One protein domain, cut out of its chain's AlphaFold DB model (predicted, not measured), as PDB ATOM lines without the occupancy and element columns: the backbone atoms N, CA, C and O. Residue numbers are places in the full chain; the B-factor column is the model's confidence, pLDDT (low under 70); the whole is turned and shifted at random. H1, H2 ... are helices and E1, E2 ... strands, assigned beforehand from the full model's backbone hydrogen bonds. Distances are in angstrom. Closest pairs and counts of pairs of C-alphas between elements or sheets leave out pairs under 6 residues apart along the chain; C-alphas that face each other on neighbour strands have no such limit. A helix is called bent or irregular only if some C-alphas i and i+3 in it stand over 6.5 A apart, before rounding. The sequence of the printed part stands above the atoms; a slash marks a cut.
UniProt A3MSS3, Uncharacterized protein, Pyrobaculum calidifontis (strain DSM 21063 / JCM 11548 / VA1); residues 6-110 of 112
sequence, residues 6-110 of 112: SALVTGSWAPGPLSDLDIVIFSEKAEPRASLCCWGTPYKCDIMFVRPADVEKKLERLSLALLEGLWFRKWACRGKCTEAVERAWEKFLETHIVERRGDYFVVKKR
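AT A GLANCE: This is residues 6 to 110 of the 112 residues of an uncharacterized protein of Pyrobaculum calidifontis (strain DSM 21063 / JCM 11548 / VA1) (UniProt A3MSS3). What does the model look like? A strongly twisted four-stranded sheet, E3 E2 E1 E4, has helices H1, H2 and H3 over one face, and a separate hairpin, E5 and E6, lies beyond the helices, away from that sheet. What are its parts? The printed part has 105 residues, with three named helices and six named strands in the order E1 E2 E3 H1 H2 E4 H3 E5 E6; its class is mixed, helices and strands. The larger sheet is mixed, the hairpin antiparallel. How large is it? It is compact, with a radius of gyration of the C-alphas of 14.0 A and spans of 44 by 34 by 20 A.

HOW THE PARTS SIT: Which strands pair first? E1, residues 6 to 10, and E2, residues 21 to 27, are an antiparallel hairpin, with N 8 and O 24 2.8 A apart. E3, residues 45 to 50, is parallel to E2, with N 48 and O 23 2.9 A apart, and E4, residues 75 to 77, is antiparallel to E1, with N 76 and O 7 2.8 A apart. Where are the helices? H1, residues 52 to 60, H2, residues 64 to 72, and H3, residues 80 to 95, are on one face of this sheet, making two layers, strands and helices. E3, H1 H2, E4 is a split strand-helix-strand unit, two strands of one sheet that are not neighbours, with helices between them along the chain and E2 E1 between them in the sheet, and its crossover is right-handed. H2 runs across the strands, at 76 degrees to E1 on the local plane and a height over the sheet of 8.2 A; its closest C-alphas to E1 are those of Gly 69 and Thr 10, 4.6 A. How do the helices meet? H1 and H3 touch, the same way at a shallow tilt of 30 degrees, with their closest C-alphas, Pro 52 and Val 85, 5.4 A apart. H1 and H2 only just touch, only at the corner, with 3 pairs of C-alphas within 8 A, the closest Leu 59 and Leu 67, 6.8 A. Every O i to N i+4 pair is within hydrogen-bond range in H2, 3 of 5 in H1 and 11 of 12 in H3. Where is the second sheet? E5, residues 96 to 101, and E6, residues 104 to 109, are a hairpin, with N 99 and O 106 2.9 A apart; the closest C-alphas of H2 and E6 are Leu 64 and Phe 105, 7.6 A.

IN THESE COORDINATES: Where do the elements begin and end? E1 begins at C-alpha 6 (-25.503, -43.658, -45.130) and E6 ends at C-alpha 109 (-36.669, -56.704, -23.406). Which are long? H3 measures 23.8 A from first to last C-alpha, E2 19.4 A and E6 16.7 A. H1 is irregular, with C-alphas 53 and 56 7.4 A apart.

THE WHOLE: Is it continuous? The printed part has no cut, and the link E2 to E3, residues 28 to 44, is long. Where is confidence low? Residues 12 to 21 and 30 to 45 have pLDDT under 70.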
ATOM      1  N   SER A   6     -24.247 -44.329 -45.481       77.69
ATOM      2  CA  SER A   6     -25.503 -43.658 -45.130       77.69
ATOM      3  C   SER A   6     -25.291 -42.833 -43.869       77.69
ATOM      4  O   SER A   6     -24.440 -43.182 -43.057       77.69
ATOM      5  N   ALA A   7     -26.017 -41.735 -43.706       82.31
ATOM      6  CA  ALA A   7     -25.831 -40.824 -42.585       82.31
ATOM      7  C   ALA A   7     -27.180 -40.483 -41.969       82.31
ATOM      8  O   ALA A   7     -28.145 -40.183 -42.673       82.31
ATOM      9  N   LEU A   8     -27.219 -40.537 -40.649       78.25
ATOM     10  CA  LEU A   8     -28.392 -40.339 -39.824       78.25
ATOM     11  C   LEU A   8     -28.155 -39.126 -38.935       78.25
ATOM     12  O   LEU A   8     -27.113 -39.031 -38.292       78.25
ATOM     13  N   VAL A   9     -29.111 -38.204 -38.922       78.31
ATOM     14  CA  VAL A   9     -29.033 -36.996 -38.097       78.31
ATOM     15  C   VAL A   9     -29.695 -37.274 -36.753       78.31
ATOM     16  O   VAL A   9     -30.821 -37.778 -36.710       78.31
ATOM     17  N   THR A  10     -29.008 -36.933 -35.669       76.94
ATOM     18  CA  THR A  10     -29.438 -37.173 -34.286       76.94
ATOM     19  C   THR A  10     -29.384 -35.865 -33.485       76.94
ATOM     20  O   THR A  10     -28.892 -34.856 -33.991       76.94
ATOM     21  N   GLY A  11     -29.947 -35.841 -32.272       70.62
ATOM     22  CA  GLY A  11     -29.996 -34.643 -31.431       70.62
ATOM     23  C   GLY A  11     -31.315 -33.863 -31.488       70.62
ATOM     24  O   GLY A  11     -32.250 -34.165 -32.245       70.62
ATOM     25  N   SER A  12     -31.401 -32.843 -30.633       60.88
ATOM     26  CA  SER A  12     -32.630 -32.092 -30.371       60.88
ATOM     27  C   SER A  12     -32.908 -31.080 -31.485       60.88
ATOM     28  O   SER A  12     -32.343 -30.000 -31.517       60.88
ATOM     29  N   TRP A  13     -33.835 -31.391 -32.391       56.06
ATOM     30  CA  TRP A  13     -34.342 -30.457 -33.414       56.06
ATOM     31  C   TRP A  13     -35.253 -29.355 -32.836       56.06
ATOM     32  O   TRP A  13     -36.134 -28.851 -33.537       56.06
ATOM     33  N   ALA A  14     -35.123 -29.024 -31.551       42.09
ATOM     34  CA  ALA A  14     -35.933 -27.979 -30.952       42.09
ATOM     35  C   ALA A  14     -35.661 -26.657 -31.697       42.09
ATOM     36  O   ALA A  14     -34.497 -26.291 -31.867       42.09
ATOM     37  N   PRO A  15     -36.696 -25.939 -32.167       38.81
ATOM     38  CA  PRO A  15     -36.523 -24.618 -32.754       38.81
ATOM     39  C   PRO A  15     -36.079 -23.662 -31.639       38.81
ATOM     40  O   PRO A  15     -36.889 -23.122 -30.893       38.81
ATOM     41  N   GLY A  16     -34.767 -23.523 -31.486       49.00
ATOM     42  CA  GLY A  16     -34.094 -22.733 -30.463       49.00
ATOM     43  C   GLY A  16     -32.617 -22.555 -30.828       49.00
ATOM     44  O   GLY A  16     -32.113 -23.264 -31.703       49.00
ATOM     45  N   PRO A  17     -31.915 -21.577 -30.236       44.25
ATOM     46  CA  PRO A  17     -30.565 -21.233 -30.658       44.25
ATOM     47  C   PRO A  17     -29.570 -22.360 -30.336       44.25
ATOM     48  O   PRO A  17     -29.238 -22.600 -29.181       44.25
ATOM     49  N   LEU A  18     -29.092 -22.989 -31.415       47.53
ATOM     50  CA  LEU A  18     -27.844 -23.746 -31.566       47.53
ATOM     51  C   LEU A  18     -27.663 -24.964 -30.634       47.53
ATOM     52  O   LEU A  18     -26.746 -25.000 -29.820       47.53
ATOM     53  N   SER A  19     -28.488 -26.001 -30.789       55.12
ATOM     54  CA  SER A  19     -28.113 -27.342 -30.317       55.12
ATOM     55  C   SER A  19     -27.074 -27.961 -31.260       55.12
ATOM     56  O   SER A  19     -27.253 -27.903 -32.479       55.12
ATOM     57  N   ASP A  20     -26.020 -28.556 -30.699       64.31
ATOM     58  CA  ASP A  20     -25.013 -29.325 -31.438       64.31
ATOM     59  C   ASP A  20     -25.686 -30.377 -32.342       64.31
ATOM     60  O   ASP A  20     -26.687 -30.996 -31.968       64.31
ATOM     61  N   LEU A  21     -25.176 -30.528 -33.569       68.44
ATOM     62  CA  LEU A  21     -25.736 -31.450 -34.556       68.44
ATOM     63  C   LEU A  21     -24.917 -32.739 -34.576       68.44
ATOM     64  O   LEU A  21     -23.787 -32.761 -35.058       68.44
ATOM     65  N   ASP A  22     -25.517 -33.828 -34.119       77.75
ATOM     66  CA  ASP A  22     -24.873 -35.135 -34.127       77.75
ATOM     67  C   ASP A  22     -25.178 -35.877 -35.436       77.75
ATOM     68  O   ASP A  22     -26.327 -35.951 -35.889       77.75
ATOM     69  N   ILE A  23     -24.150 -36.459 -36.061       80.88
ATOM     70  CA  ILE A  23     -24.301 -37.273 -37.274       80.88
ATOM     71  C   ILE A  23     -23.732 -38.666 -37.036       80.88
ATOM     72  O   ILE A  23     -22.545 -38.848 -36.764       80.88
ATOM     73  N   VAL A  24     -24.565 -39.682 -37.238       85.38
ATOM     74  CA  VAL A  24     -24.142 -41.082 -37.234       85.38
ATOM     75  C   VAL A  24     -23.944 -41.555 -38.665       85.38
ATOM     76  O   VAL A  24     -24.871 -41.540 -39.471       85.38
ATOM     77  N   ILE A  25     -22.732 -41.991 -38.991       85.81
ATOM     78  CA  ILE A  25     -22.348 -42.447 -40.325       85.81
ATOM     79  C   ILE A  25     -22.207 -43.961 -40.331       85.81
ATOM     80  O   ILE A  25     -21.406 -44.534 -39.592       85.81
ATOM     81  N   PHE A  26     -22.929 -44.594 -41.247       86.19
ATOM     82  CA  PHE A  26     -22.875 -46.020 -41.506       86.19
ATOM     83  C   PHE A  26     -22.041 -46.329 -42.739       86.19
ATOM     84  O   PHE A  26     -22.354 -45.863 -43.835       86.19
ATOM     85  N   SER A  27     -20.992 -47.136 -42.572       85.12
ATOM     86  CA  SER A  27     -20.145 -47.589 -43.678       85.12
ATOM     87  C   SER A  27     -19.683 -49.030 -43.479       85.12
ATOM     88  O   SER A  27     -19.394 -49.450 -42.361       85.12
ATOM     89  N   GLU A  28     -19.579 -49.777 -44.582       78.56
ATOM     90  CA  GLU A  28     -19.016 -51.139 -44.610       78.56
ATOM     91  C   GLU A  28     -17.507 -51.165 -44.321       78.56
ATOM     92  O   GLU A  28     -16.954 -52.182 -43.905       78.56
ATOM     93  N   LYS A  29     -16.809 -50.050 -44.560       72.75
ATOM     94  CA  LYS A  29     -15.365 -49.955 -44.334       72.75
ATOM     95  C   LYS A  29     -15.090 -49.520 -42.898       72.75
ATOM     96  O   LYS A  29     -15.748 -48.618 -42.386       72.75
ATOM     97  N   ALA A  30     -14.091 -50.147 -42.277       55.00
ATOM     98  CA  ALA A  30     -13.565 -49.703 -40.994       55.00
ATOM     99  C   ALA A  30     -13.104 -48.241 -41.116       55.00
ATOM    100  O   ALA A  30     -12.367 -47.911 -42.044       55.00
ATOM    101  N   GLU A  31     -13.632 -47.407 -40.219       62.59
ATOM    102  CA  GLU A  31     -13.348 -45.985 -40.002       62.59
ATOM    103  C   GLU A  31     -12.551 -45.286 -41.114       62.59
ATOM    104  O   GLU A  31     -11.317 -45.224 -41.072       62.59
ATOM    105  N   PRO A  32     -13.213 -44.647 -42.091       54.72
ATOM    106  CA  PRO A  32     -12.564 -43.509 -42.702       54.72
ATOM    107  C   PRO A  32     -12.370 -42.481 -41.580       54.72
ATOM    108  O   PRO A  32     -13.343 -42.057 -40.960       54.72
ATOM    109  N   ARG A  33     -11.126 -42.037 -41.350       51.12
ATOM    110  CA  ARG A  33     -10.840 -40.725 -40.743       51.12
ATOM    111  C   ARG A  33     -11.385 -39.639 -41.676       51.12
ATOM    112  O   ARG A  33     -10.639 -38.868 -42.268       51.12
ATOM    113  N   ALA A  34     -12.687 -39.650 -41.918       50.16
ATOM    114  CA  ALA A  34     -13.370 -38.590 -42.600       50.16
ATOM    115  C   ALA A  34     -13.608 -37.549 -41.523       50.16
ATOM    116  O   ALA A  34     -14.562 -37.624 -40.753       50.16
ATOM    117  N   SER A  35     -12.707 -36.571 -41.482       45.75
ATOM    118  CA  SER A  35     -13.095 -35.222 -41.124       45.75
ATOM    119  C   SER A  35     -14.177 -34.813 -42.122       45.75
ATOM    120  O   SER A  35     -13.907 -34.228 -43.171       45.75
ATOM    121  N   LEU A  36     -15.422 -35.205 -41.845       50.31
ATOM    122  CA  LEU A  36     -16.583 -34.620 -42.490       50.31
ATOM    123  C   LEU A  36     -16.654 -33.220 -41.922       50.31
ATOM    124  O   LEU A  36     -17.158 -32.934 -40.845       50.31
ATOM    125  N   CYS A  37     -15.903 -32.386 -42.602       44.44
ATOM    126  CA  CYS A  37     -15.665 -31.034 -42.237       44.44
ATOM    127  C   CYS A  37     -17.033 -30.375 -42.474       44.44
ATOM    128  O   CYS A  37     -17.541 -30.411 -43.597       44.44
ATOM    129  N   CYS A  38     -17.682 -29.893 -41.410       48.38
ATOM    130  CA  CYS A  38     -18.934 -29.140 -41.488       48.38
ATOM    131  C   CYS A  38     -18.645 -27.795 -42.179       48.38
ATOM    132  O   CYS A  38     -18.586 -26.746 -41.549       48.38
ATOM    133  N   TRP A  39     -18.338 -27.828 -43.482       41.34
ATOM    134  CA  TRP A  39     -18.018 -26.642 -44.267       41.34
ATOM    135  C   TRP A  39     -19.299 -25.832 -44.410       41.34
ATOM    136  O   TRP A  39     -20.236 -26.252 -45.084       41.34
ATOM    137  N   GLY A  40     -19.320 -24.663 -43.773       48.94
ATOM    138  CA  GLY A  40     -20.349 -23.650 -43.990       48.94
ATOM    139  C   GLY A  40     -21.489 -23.628 -42.977       48.94
ATOM    140  O   GLY A  40     -22.451 -22.897 -43.204       48.94
ATOM    141  N   THR A  41     -21.404 -24.362 -41.865       52.41
ATOM    142  CA  THR A  41     -22.373 -24.221 -40.771       52.41
ATOM    143  C   THR A  41     -21.664 -23.719 -39.502       52.41
ATOM    144  O   THR A  41     -20.555 -24.162 -39.213       52.41
ATOM    145  N   PRO A  42     -22.238 -22.765 -38.741       55.44
ATOM    146  CA  PRO A  42     -21.616 -22.239 -37.519       55.44
ATOM    147  C   PRO A  42     -21.687 -23.214 -36.326       55.44
ATOM    148  O   PRO A  42     -21.364 -22.830 -35.206       55.44
ATOM    149  N   TYR A  43     -22.146 -24.448 -36.544       59.75
ATOM    150  CA  TYR A  43     -22.451 -25.408 -35.486       59.75
ATOM    151  C   TYR A  43     -21.300 -26.389 -35.295       59.75
ATOM    152  O   TYR A  43     -20.651 -26.809 -36.256       59.75
ATOM    153  N   LYS A  44     -21.088 -26.806 -34.046       63.91
ATOM    154  CA  LYS A  44     -20.244 -27.956 -33.751       63.91
ATOM    155  C   LYS A  44     -21.009 -29.223 -34.148       63.91
ATOM    156  O   LYS A  44     -22.190 -29.367 -33.834       63.91
ATOM    157  N   CYS A  45     -20.333 -30.106 -34.878       68.62
ATOM    158  CA  CYS A  45     -20.883 -31.392 -35.283       68.62
ATOM    159  C   CYS A  45     -20.073 -32.516 -34.640       68.62
ATOM    160  O   CYS A  45     -18.875 -32.622 -34.927       68.62
ATOM    161  N   ASP A  46     -20.708 -33.378 -33.850       74.06
ATOM    162  CA  ASP A  46     -20.075 -34.613 -33.395       74.06
ATOM    163  C   ASP A  46     -20.459 -35.759 -34.348       74.06
ATOM    164  O   ASP A  46     -21.617 -35.953 -34.725       74.06
ATOM    165  N   ILE A  47     -19.450 -36.497 -34.817       77.31
ATOM    166  CA  ILE A  47     -19.615 -37.534 -35.841       77.31
ATOM    167  C   ILE A  47     -19.262 -38.891 -35.246       77.31
ATOM    168  O   ILE A  47     -18.141 -39.110 -34.786       77.31
ATOM    169  N   MET A  48     -20.199 -39.834 -35.320       80.62
ATOM    170  CA  MET A  48     -19.997 -41.217 -34.894       80.62
ATOM    171  C   MET A  48     -20.015 -42.154 -36.101       80.62
ATOM    172  O   MET A  48     -20.991 -42.195 -36.842       80.62
ATOM    173  N   PHE A  49     -18.980 -42.977 -36.264       83.88
ATOM    174  CA  PHE A  49     -18.963 -44.038 -37.273       83.88
ATOM    175  C   PHE A  49     -19.456 -45.359 -36.677       83.88
ATOM    176  O   PHE A  49     -19.008 -45.791 -35.614       83.88
ATOM    177  N   VAL A  50     -20.380 -46.021 -37.372       87.00
ATOM    178  CA  VAL A  50     -20.957 -47.309 -36.972       87.00
ATOM    179  C   VAL A  50     -20.980 -48.230 -38.185       87.00
ATOM    180  O   VAL A  50     -21.480 -47.860 -39.240       87.00
ATOM    181  N   ARG A  51     -20.467 -49.456 -38.077       88.75
ATOM    182  CA  ARG A  51     -20.679 -50.437 -39.152       88.75
ATOM    183  C   ARG A  51     -22.130 -50.923 -39.098       88.75
ATOM    184  O   ARG A  51     -22.601 -51.183 -37.991       88.75
ATOM    185  N   PRO A  52     -22.830 -51.115 -40.232       89.75
ATOM    186  CA  PRO A  52     -24.207 -51.619 -40.226       89.75
ATOM    187  C   PRO A  52     -24.390 -52.904 -39.402       89.75
ATOM    188  O   PRO A  52     -25.350 -53.029 -38.651       89.75
ATOM    189  N   ALA A  53     -23.416 -53.819 -39.456       89.94
ATOM    190  CA  ALA A  53     -23.432 -55.062 -38.682       89.94
ATOM    191  C   ALA A  53     -23.325 -54.869 -37.153       89.94
ATOM    192  O   ALA A  53     -23.688 -55.763 -36.397       89.94
ATOM    193  N   ASP A  54     -22.840 -53.715 -36.682       91.12
ATOM    194  CA  ASP A  54     -22.675 -53.415 -35.254       91.12
ATOM    195  C   ASP A  54     -23.879 -52.655 -34.657       91.12
ATOM    196  O   ASP A  54     -23.865 -52.333 -33.465       91.12
ATOM    197  N   VAL A  55     -24.913 -52.349 -35.453       92.00
ATOM    198  CA  VAL A  55     -26.075 -51.538 -35.038       92.00
ATOM    199  C   VAL A  55     -26.793 -52.149 -33.839       92.00
ATOM    200  O   VAL A  55     -26.961 -51.461 -32.834       92.00
ATOM    201  N   GLU A  56     -27.158 -53.434 -33.897       91.38
ATOM    202  CA  GLU A  56     -27.871 -54.111 -32.798       91.38
ATOM    203  C   GLU A  56     -27.067 -54.026 -31.490       91.38
ATOM    204  O   GLU A  56     -27.571 -53.567 -30.470       91.38
ATOM    205  N   LYS A  57     -25.764 -54.326 -31.544       91.81
ATOM    206  CA  LYS A  57     -24.860 -54.232 -30.387       91.81
ATOM    207  C   LYS A  57     -24.766 -52.812 -29.816       91.81
ATOM    208  O   LYS A  57     -24.582 -52.636 -28.612       91.81
ATOM    209  N   LYS A  58     -24.823 -51.779 -30.661       91.75
ATOM    210  CA  LYS A  58     -24.818 -50.373 -30.218       91.75
ATOM    211  C   LYS A  58     -26.147 -49.978 -29.572       91.75
ATOM    212  O   LYS A  58     -26.127 -49.223 -28.600       91.75
ATOM    213  N   LEU A  59     -27.265 -50.505 -30.069       91.75
ATOM    214  CA  LEU A  59     -28.595 -50.318 -29.485       91.75
ATOM    215  C   LEU A  59     -28.725 -51.007 -28.124       91.75
ATOM    216  O   LEU A  59     -29.206 -50.390 -27.180       91.75
ATOM    217  N   GLU A  60     -28.211 -52.229 -27.982       89.25
ATOM    218  CA  GLU A  60     -28.151 -52.946 -26.698       89.25
ATOM    219  C   GLU A  60     -27.294 -52.215 -25.656       89.25
ATOM    220  O   GLU A  60     -27.571 -52.262 -24.460       89.25
ATOM    221  N   ARG A  61     -26.266 -51.490 -26.109       90.12
ATOM    222  CA  ARG A  61     -25.448 -50.594 -25.274       90.12
ATOM    223  C   ARG A  61     -26.094 -49.228 -25.029       90.12
ATOM    224  O   ARG A  61     -25.440 -48.357 -24.463       90.12
ATOM    225  N   LEU A  62     -27.343 -49.042 -25.460       85.94
ATOM    226  CA  LEU A  62     -28.149 -47.840 -25.256       85.94
ATOM    227  C   LEU A  62     -27.503 -46.567 -25.815       85.94
ATOM    228  O   LEU A  62     -27.502 -45.517 -25.177       85.94
ATOM    229  N   SER A  63     -26.957 -46.639 -27.032       88.62
ATOM    230  CA  SER A  63     -26.497 -45.440 -27.740       88.62
ATOM    231  C   SER A  63     -27.675 -44.490 -28.015       88.62
ATOM    232  O   SER A  63     -28.459 -44.723 -28.934       88.62
ATOM    233  N   LEU A  64     -27.784 -43.415 -27.224       83.88
ATOM    234  CA  LEU A  64     -28.890 -42.451 -27.307       83.88
ATOM    235  C   LEU A  64     -28.980 -41.771 -28.675       83.88
ATOM    236  O   LEU A  64     -30.056 -41.755 -29.259       83.88
ATOM    237  N   ALA A  65     -27.857 -41.293 -29.219       82.50
ATOM    238  CA  ALA A  65     -27.809 -40.695 -30.554       82.50
ATOM    239  C   ALA A  65     -28.388 -41.648 -31.616       82.50
ATOM    240  O   ALA A  65     -29.299 -41.290 -32.362       82.50
ATOM    241  N   LEU A  66     -27.931 -42.905 -31.630       88.44
ATOM    242  CA  LEU A  66     -28.427 -43.915 -32.565       88.44
ATOM    243  C   LEU A  66     -29.932 -44.183 -32.386       88.44
ATOM    244  O   LEU A  66     -30.657 -44.223 -33.380       88.44
ATOM    245  N   LEU A  67     -30.404 -44.330 -31.141       89.38
ATOM    246  CA  LEU A  67     -31.828 -44.499 -30.827       89.38
ATOM    247  C   LEU A  67     -32.660 -43.309 -31.317       89.38
ATOM    248  O   LEU A  67     -33.695 -43.512 -31.947       89.38
ATOM    249  N   GLU A  68     -32.202 -42.081 -31.083       87.00
ATOM    250  CA  GLU A  68     -32.888 -40.871 -31.533       87.00
ATOM    251  C   GLU A  68     -33.009 -40.795 -33.047       87.00
ATOM    252  O   GLU A  68     -34.106 -40.579 -33.571       87.00
ATOM    253  N   GLY A  69     -31.900 -40.998 -33.754       86.81
ATOM    254  CA  GLY A  69     -31.904 -40.953 -35.209       86.81
ATOM    255  C   GLY A  69     -32.856 -41.983 -35.806       86.81
ATOM    256  O   GLY A  69     -33.669 -41.646 -36.669       86.81
ATOM    257  N   LEU A  70     -32.790 -43.230 -35.327       90.44
ATOM    258  CA  LEU A  70     -33.611 -44.326 -35.845       90.44
ATOM    259  C   LEU A  70     -35.087 -44.148 -35.495       90.44
ATOM    260  O   LEU A  70     -35.946 -44.415 -36.335       90.44
ATOM    261  N   TRP A  71     -35.388 -43.631 -34.300       90.44
ATOM    262  CA  TRP A  71     -36.753 -43.322 -33.881       90.44
ATOM    263  C   TRP A  71     -37.428 -42.325 -34.826       90.44
ATOM    264  O   TRP A  71     -38.566 -42.537 -35.242       90.44
ATOM    265  N   PHE A  72     -36.724 -41.254 -35.207       86.25
ATOM    266  CA  PHE A  72     -37.269 -40.230 -36.104       86.25
ATOM    267  C   PHE A  72     -37.046 -40.505 -37.596       86.25
ATOM    268  O   PHE A  72     -37.570 -39.761 -38.425       86.25
ATOM    269  N   ARG A  73     -36.270 -41.537 -37.953       85.69
ATOM    270  CA  ARG A  73     -35.922 -41.913 -39.339       85.69
ATOM    271  C   ARG A  73     -35.372 -40.743 -40.177       85.69
ATOM    272  O   ARG A  73     -35.674 -40.609 -41.367       85.69
ATOM    273  N   LYS A  74     -34.560 -39.873 -39.564       82.31
ATOM    274  CA  LYS A  74     -34.006 -38.667 -40.207       82.31
ATOM    275  C   LYS A  74     -32.681 -38.950 -40.913       82.31
ATOM    276  O   LYS A  74     -31.600 -38.724 -40.375       82.31
ATOM    277  N   TRP A  75     -32.774 -39.430 -42.145       80.88
ATOM    278  CA  TRP A  75     -31.616 -39.728 -42.987       80.88
ATOM    279  C   TRP A  75     -31.123 -38.488 -43.746       80.88
ATOM    280  O   TRP A  75     -31.888 -37.882 -44.493       80.88
ATOM    281  N   ALA A  76     -29.837 -38.151 -43.611       77.56
ATOM    282  CA  ALA A  76     -29.162 -37.145 -44.439       77.56
ATOM    283  C   ALA A  76     -28.760 -37.709 -45.812       77.56
ATOM    284  O   ALA A  76     -28.789 -37.001 -46.815       77.56
ATOM    285  N   CYS A  77     -28.411 -38.995 -45.878       74.50
ATOM    286  CA  CYS A  77     -28.187 -39.705 -47.134       74.50
ATOM    287  C   CYS A  77     -28.623 -41.169 -47.024       74.50
ATOM    288  O   CYS A  77     -28.599 -41.753 -45.938       74.50
ATOM    289  N   ARG A  78     -29.031 -41.751 -48.160       78.31
ATOM    290  CA  ARG A  78     -29.576 -43.113 -48.257       78.31
ATOM    291  C   ARG A  78     -28.724 -44.007 -49.157       78.31
ATOM    292  O   ARG A  78     -28.072 -43.521 -50.077       78.31
ATOM    293  N   GLY A  79     -28.761 -45.316 -48.916       80.94
ATOM    294  CA  GLY A  79     -28.094 -46.327 -49.740       80.94
ATOM    295  C   GLY A  79     -28.175 -47.730 -49.137       80.94
ATOM    296  O   GLY A  79     -28.920 -47.958 -48.191       80.94
ATOM    297  N   LYS A  80     -27.358 -48.669 -49.635       83.06
ATOM    298  CA  LYS A  80     -27.349 -50.072 -49.162       83.06
ATOM    299  C   LYS A  80     -27.131 -50.210 -47.648       83.06
ATOM    300  O   LYS A  80     -27.704 -51.089 -47.017       83.06
ATOM    301  N   CYS A  81     -26.334 -49.318 -47.053       85.12
ATOM    302  CA  CYS A  81     -26.135 -49.296 -45.604       85.12
ATOM    303  C   CYS A  81     -27.410 -48.889 -44.846       85.12
ATOM    304  O   CYS A  81     -27.622 -49.384 -43.747       85.12
ATOM    305  N   THR A  82     -28.267 -48.038 -45.424       88.44
ATOM    306  CA  THR A  82     -29.564 -47.662 -44.830       88.44
ATOM    307  C   THR A  82     -30.439 -48.893 -44.645       88.44
ATOM    308  O   THR A  82     -30.899 -49.142 -43.539       88.44
ATOM    309  N   GLU A  83     -30.597 -49.709 -45.689       89.44
ATOM    310  CA  GLU A  83     -31.435 -50.917 -45.647       89.44
ATOM    311  C   GLU A  83     -30.959 -51.912 -44.579       89.44
ATOM    312  O   GLU A  83     -31.764 -52.479 -43.840       89.44
ATOM    313  N   ALA A  84     -29.643 -52.113 -44.467       89.44
ATOM    314  CA  ALA A  84     -29.064 -52.991 -43.455       89.44
ATOM    315  C   ALA A  84     -29.323 -52.477 -42.026       89.44
ATOM    316  O   ALA A  84     -29.644 -53.265 -41.137       89.44
ATOM    317  N   VAL A  85     -29.213 -51.162 -41.813       90.94
ATOM    318  CA  VAL A  85     -29.469 -50.521 -40.515       90.94
ATOM    319  C   VAL A  85     -30.957 -50.562 -40.159       90.94
ATOM    320  O   VAL A  85     -31.296 -50.883 -39.024       90.94
ATOM    321  N   GLU A  86     -31.848 -50.268 -41.108       92.56
ATOM    322  CA  GLU A  86     -33.297 -50.316 -40.885       92.56
ATOM    323  C   GLU A  86     -33.757 -51.738 -40.553       92.56
ATOM    324  O   GLU A  86     -34.503 -51.924 -39.596       92.56
ATOM    325  N   ARG A  87     -33.217 -52.756 -41.233       94.31
ATOM    326  CA  ARG A  87     -33.490 -54.160 -40.899       94.31
ATOM    327  C   ARG A  87     -33.005 -54.535 -39.498       94.31
ATOM    328  O   ARG A  87     -33.713 -55.218 -38.763       94.31
ATOM    329  N   ALA A  88     -31.802 -54.101 -39.123       93.25
ATOM    330  CA  ALA A  88     -31.272 -54.312 -37.776       93.25
ATOM    331  C   ALA A  88     -32.152 -53.635 -36.709       93.25
ATOM    332  O   ALA A  88     -32.388 -54.198 -35.643       93.25
ATOM    333  N   TRP A  89     -32.677 -52.443 -37.010       95.00
ATOM    334  CA  TRP A  89     -33.615 -51.736 -36.143       95.00
ATOM    335  C   TRP A  89     -34.955 -52.469 -36.005       95.00
ATOM    336  O   TRP A  89     -35.439 -52.645 -34.891       95.00
ATOM    337  N   GLU A  90     -35.532 -52.946 -37.106       94.75
ATOM    338  CA  GLU A  90     -36.773 -53.731 -37.092       94.75
ATOM    339  C   GLU A  90     -36.619 -55.002 -36.251       94.75
ATOM    340  O   GLU A  90     -37.397 -55.224 -35.323       94.75
ATOM    341  N   LYS A  91     -35.546 -55.767 -36.475       94.25
ATOM    342  CA  LYS A  91     -35.225 -56.963 -35.687       94.25
ATOM    343  C   LYS A  91     -34.994 -56.656 -34.202       94.25
ATOM    344  O   LYS A  91     -35.391 -57.426 -33.324       94.25
ATOM    345  N   PHE A  92     -34.389 -55.513 -33.887       94.56
ATOM    346  CA  PHE A  92     -34.266 -55.065 -32.503       94.56
ATOM    347  C   PHE A  92     -35.645 -54.828 -31.860       94.56
ATOM    348  O   PHE A  92     -35.882 -55.280 -30.740       94.56
ATOM    349  N   LEU A  93     -36.588 -54.204 -32.577       94.25
ATOM    350  CA  LEU A  93     -37.956 -53.935 -32.107       94.25
ATOM    351  C   LEU A  93     -38.849 -55.186 -31.982       94.25
ATOM    352  O   LEU A  93     -39.833 -55.171 -31.232       94.25
ATOM    353  N   GLU A  94     -38.513 -56.276 -32.673       94.62
ATOM    354  CA  GLU A  94     -39.169 -57.580 -32.498       94.62
ATOM    355  C   GLU A  94     -38.905 -58.180 -31.113       94.62
ATOM    356  O   GLU A  94     -39.752 -58.879 -30.565       94.62
ATOM    357  N   THR A  95     -37.745 -57.881 -30.521       94.31
ATOM    358  CA  THR A  95     -37.297 -58.444 -29.233       94.31
ATOM    359  C   THR A  95     -37.273 -57.420 -28.101       94.31
ATOM    360  O   THR A  95     -37.242 -57.796 -26.928       94.31
ATOM    361  N   HIS A  96     -37.345 -56.130 -28.427       94.75
ATOM    362  CA  HIS A  96     -37.339 -55.026 -27.473       94.75
ATOM    363  C   HIS A  96     -38.551 -54.111 -27.667       94.75
ATOM    364  O   HIS A  96     -39.085 -53.944 -28.760       94.75
ATOM    365  N   ILE A  97     -38.990 -53.495 -26.577       94.88
ATOM    366  CA  ILE A  97     -39.904 -52.359 -26.577       94.88
ATOM    367  C   ILE A  97     -39.050 -51.122 -26.340       94.88
ATOM    368  O   ILE A  97     -38.313 -51.063 -25.356       94.88
ATOM    369  N   VAL A  98     -39.166 -50.139 -27.226       93.69
ATOM    370  CA  VAL A  98     -38.508 -48.840 -27.091       93.69
ATOM    371  C   VAL A  98     -39.592 -47.783 -26.922       93.69
ATOM    372  O   VAL A  98     -40.443 -47.619 -27.791       93.69
ATOM    373  N   GLU A  99     -39.583 -47.085 -25.793       93.62
ATOM    374  CA  GLU A  99     -40.520 -46.005 -25.475       93.62
ATOM    375  C   GLU A  99     -39.744 -44.697 -25.308       93.62
ATOM    376  O   GLU A  99     -38.798 -44.640 -24.521       93.62
ATOM    377  N   ARG A 100     -40.162 -43.620 -25.980       88.44
ATOM    378  CA  ARG A 100     -39.643 -42.273 -25.697       88.44
ATOM    379  C   ARG A 100     -40.419 -41.647 -24.535       88.44
ATOM    380  O   ARG A 100     -41.650 -41.616 -24.554       88.44
ATOM    381  N   ARG A 101     -39.709 -41.121 -23.536       89.25
ATOM    382  CA  ARG A 101     -40.255 -40.428 -22.361       89.25
ATOM    383  C   ARG A 101     -39.589 -39.055 -22.257       89.25
ATOM    384  O   ARG A 101     -38.554 -38.913 -21.631       89.25
ATOM    385  N   GLY A 102     -40.165 -38.055 -22.924       85.62
ATOM    386  CA  GLY A 102     -39.576 -36.715 -22.986       85.62
ATOM    387  C   GLY A 102     -38.209 -36.717 -23.679       85.62
ATOM    388  O   GLY A 102     -38.129 -36.875 -24.904       85.62
ATOM    389  N   ASP A 103     -37.159 -36.543 -22.882       79.00
ATOM    390  CA  ASP A 103     -35.751 -36.438 -23.268       79.00
ATOM    391  C   ASP A 103     -34.967 -37.759 -23.172       79.00
ATOM    392  O   ASP A 103     -33.816 -37.809 -23.597       79.00
ATOM    393  N   TYR A 104     -35.576 -38.847 -22.687       82.88
ATOM    394  CA  TYR A 104     -34.918 -40.154 -22.602       82.88
ATOM    395  C   TYR A 104     -35.708 -41.283 -23.272       82.88
ATOM    396  O   TYR A 104     -36.892 -41.164 -23.604       82.88
ATOM    397  N   PHE A 105     -35.029 -42.415 -23.470       89.06
ATOM    398  CA  PHE A 105     -35.620 -43.654 -23.967       89.06
ATOM    399  C   PHE A 105     -35.631 -44.712 -22.874       89.06
ATOM    400  O   PHE A 105     -34.646 -44.912 -22.168       89.06
ATOM    401  N   VAL A 106     -36.743 -45.430 -22.777       92.00
ATOM    402  CA  VAL A 106     -36.860 -46.649 -21.985       92.00
ATOM    403  C   VAL A 106     -36.843 -47.822 -22.948       92.00
ATOM    404  O   VAL A 106     -37.730 -47.952 -23.789       92.00
ATOM    405  N   VAL A 107     -35.838 -48.682 -22.811       92.69
ATOM    406  CA  VAL A 107     -35.708 -49.912 -23.593       92.69
ATOM    407  C   VAL A 107     -35.959 -51.098 -22.671       92.69
ATOM    408  O   VAL A 107     -35.269 -51.267 -21.668       92.69
ATOM    409  N   LYS A 108     -36.957 -51.919 -22.993       93.25
ATOM    410  CA  LYS A 108     -37.304 -53.136 -22.247       93.25
ATOM    411  C   LYS A 108     -37.166 -54.334 -23.168       93.25
ATOM    412  O   LYS A 108     -37.616 -54.281 -24.308       93.25
ATOM    413  N   LYS A 109     -36.607 -55.436 -22.677       92.12
ATOM    414  CA  LYS A 109     -36.669 -56.704 -23.406       92.12
ATOM    415  C   LYS A 109     -38.099 -57.241 -23.339       92.12
ATOM    416  O   LYS A 109     -38.711 -57.214 -22.270       92.12
ATOM    417  N   ARG A 110     -38.647 -57.696 -24.463       90.06
ATOM    418  CA  ARG A 110     -39.938 -58.391 -24.481       90.06
ATOM    419  C   ARG A 110     -39.768 -59.726 -23.760       90.06
ATOM    420  O   ARG A 110     -38.797 -60.438 -24.003       90.06
TER     421      ARG A 110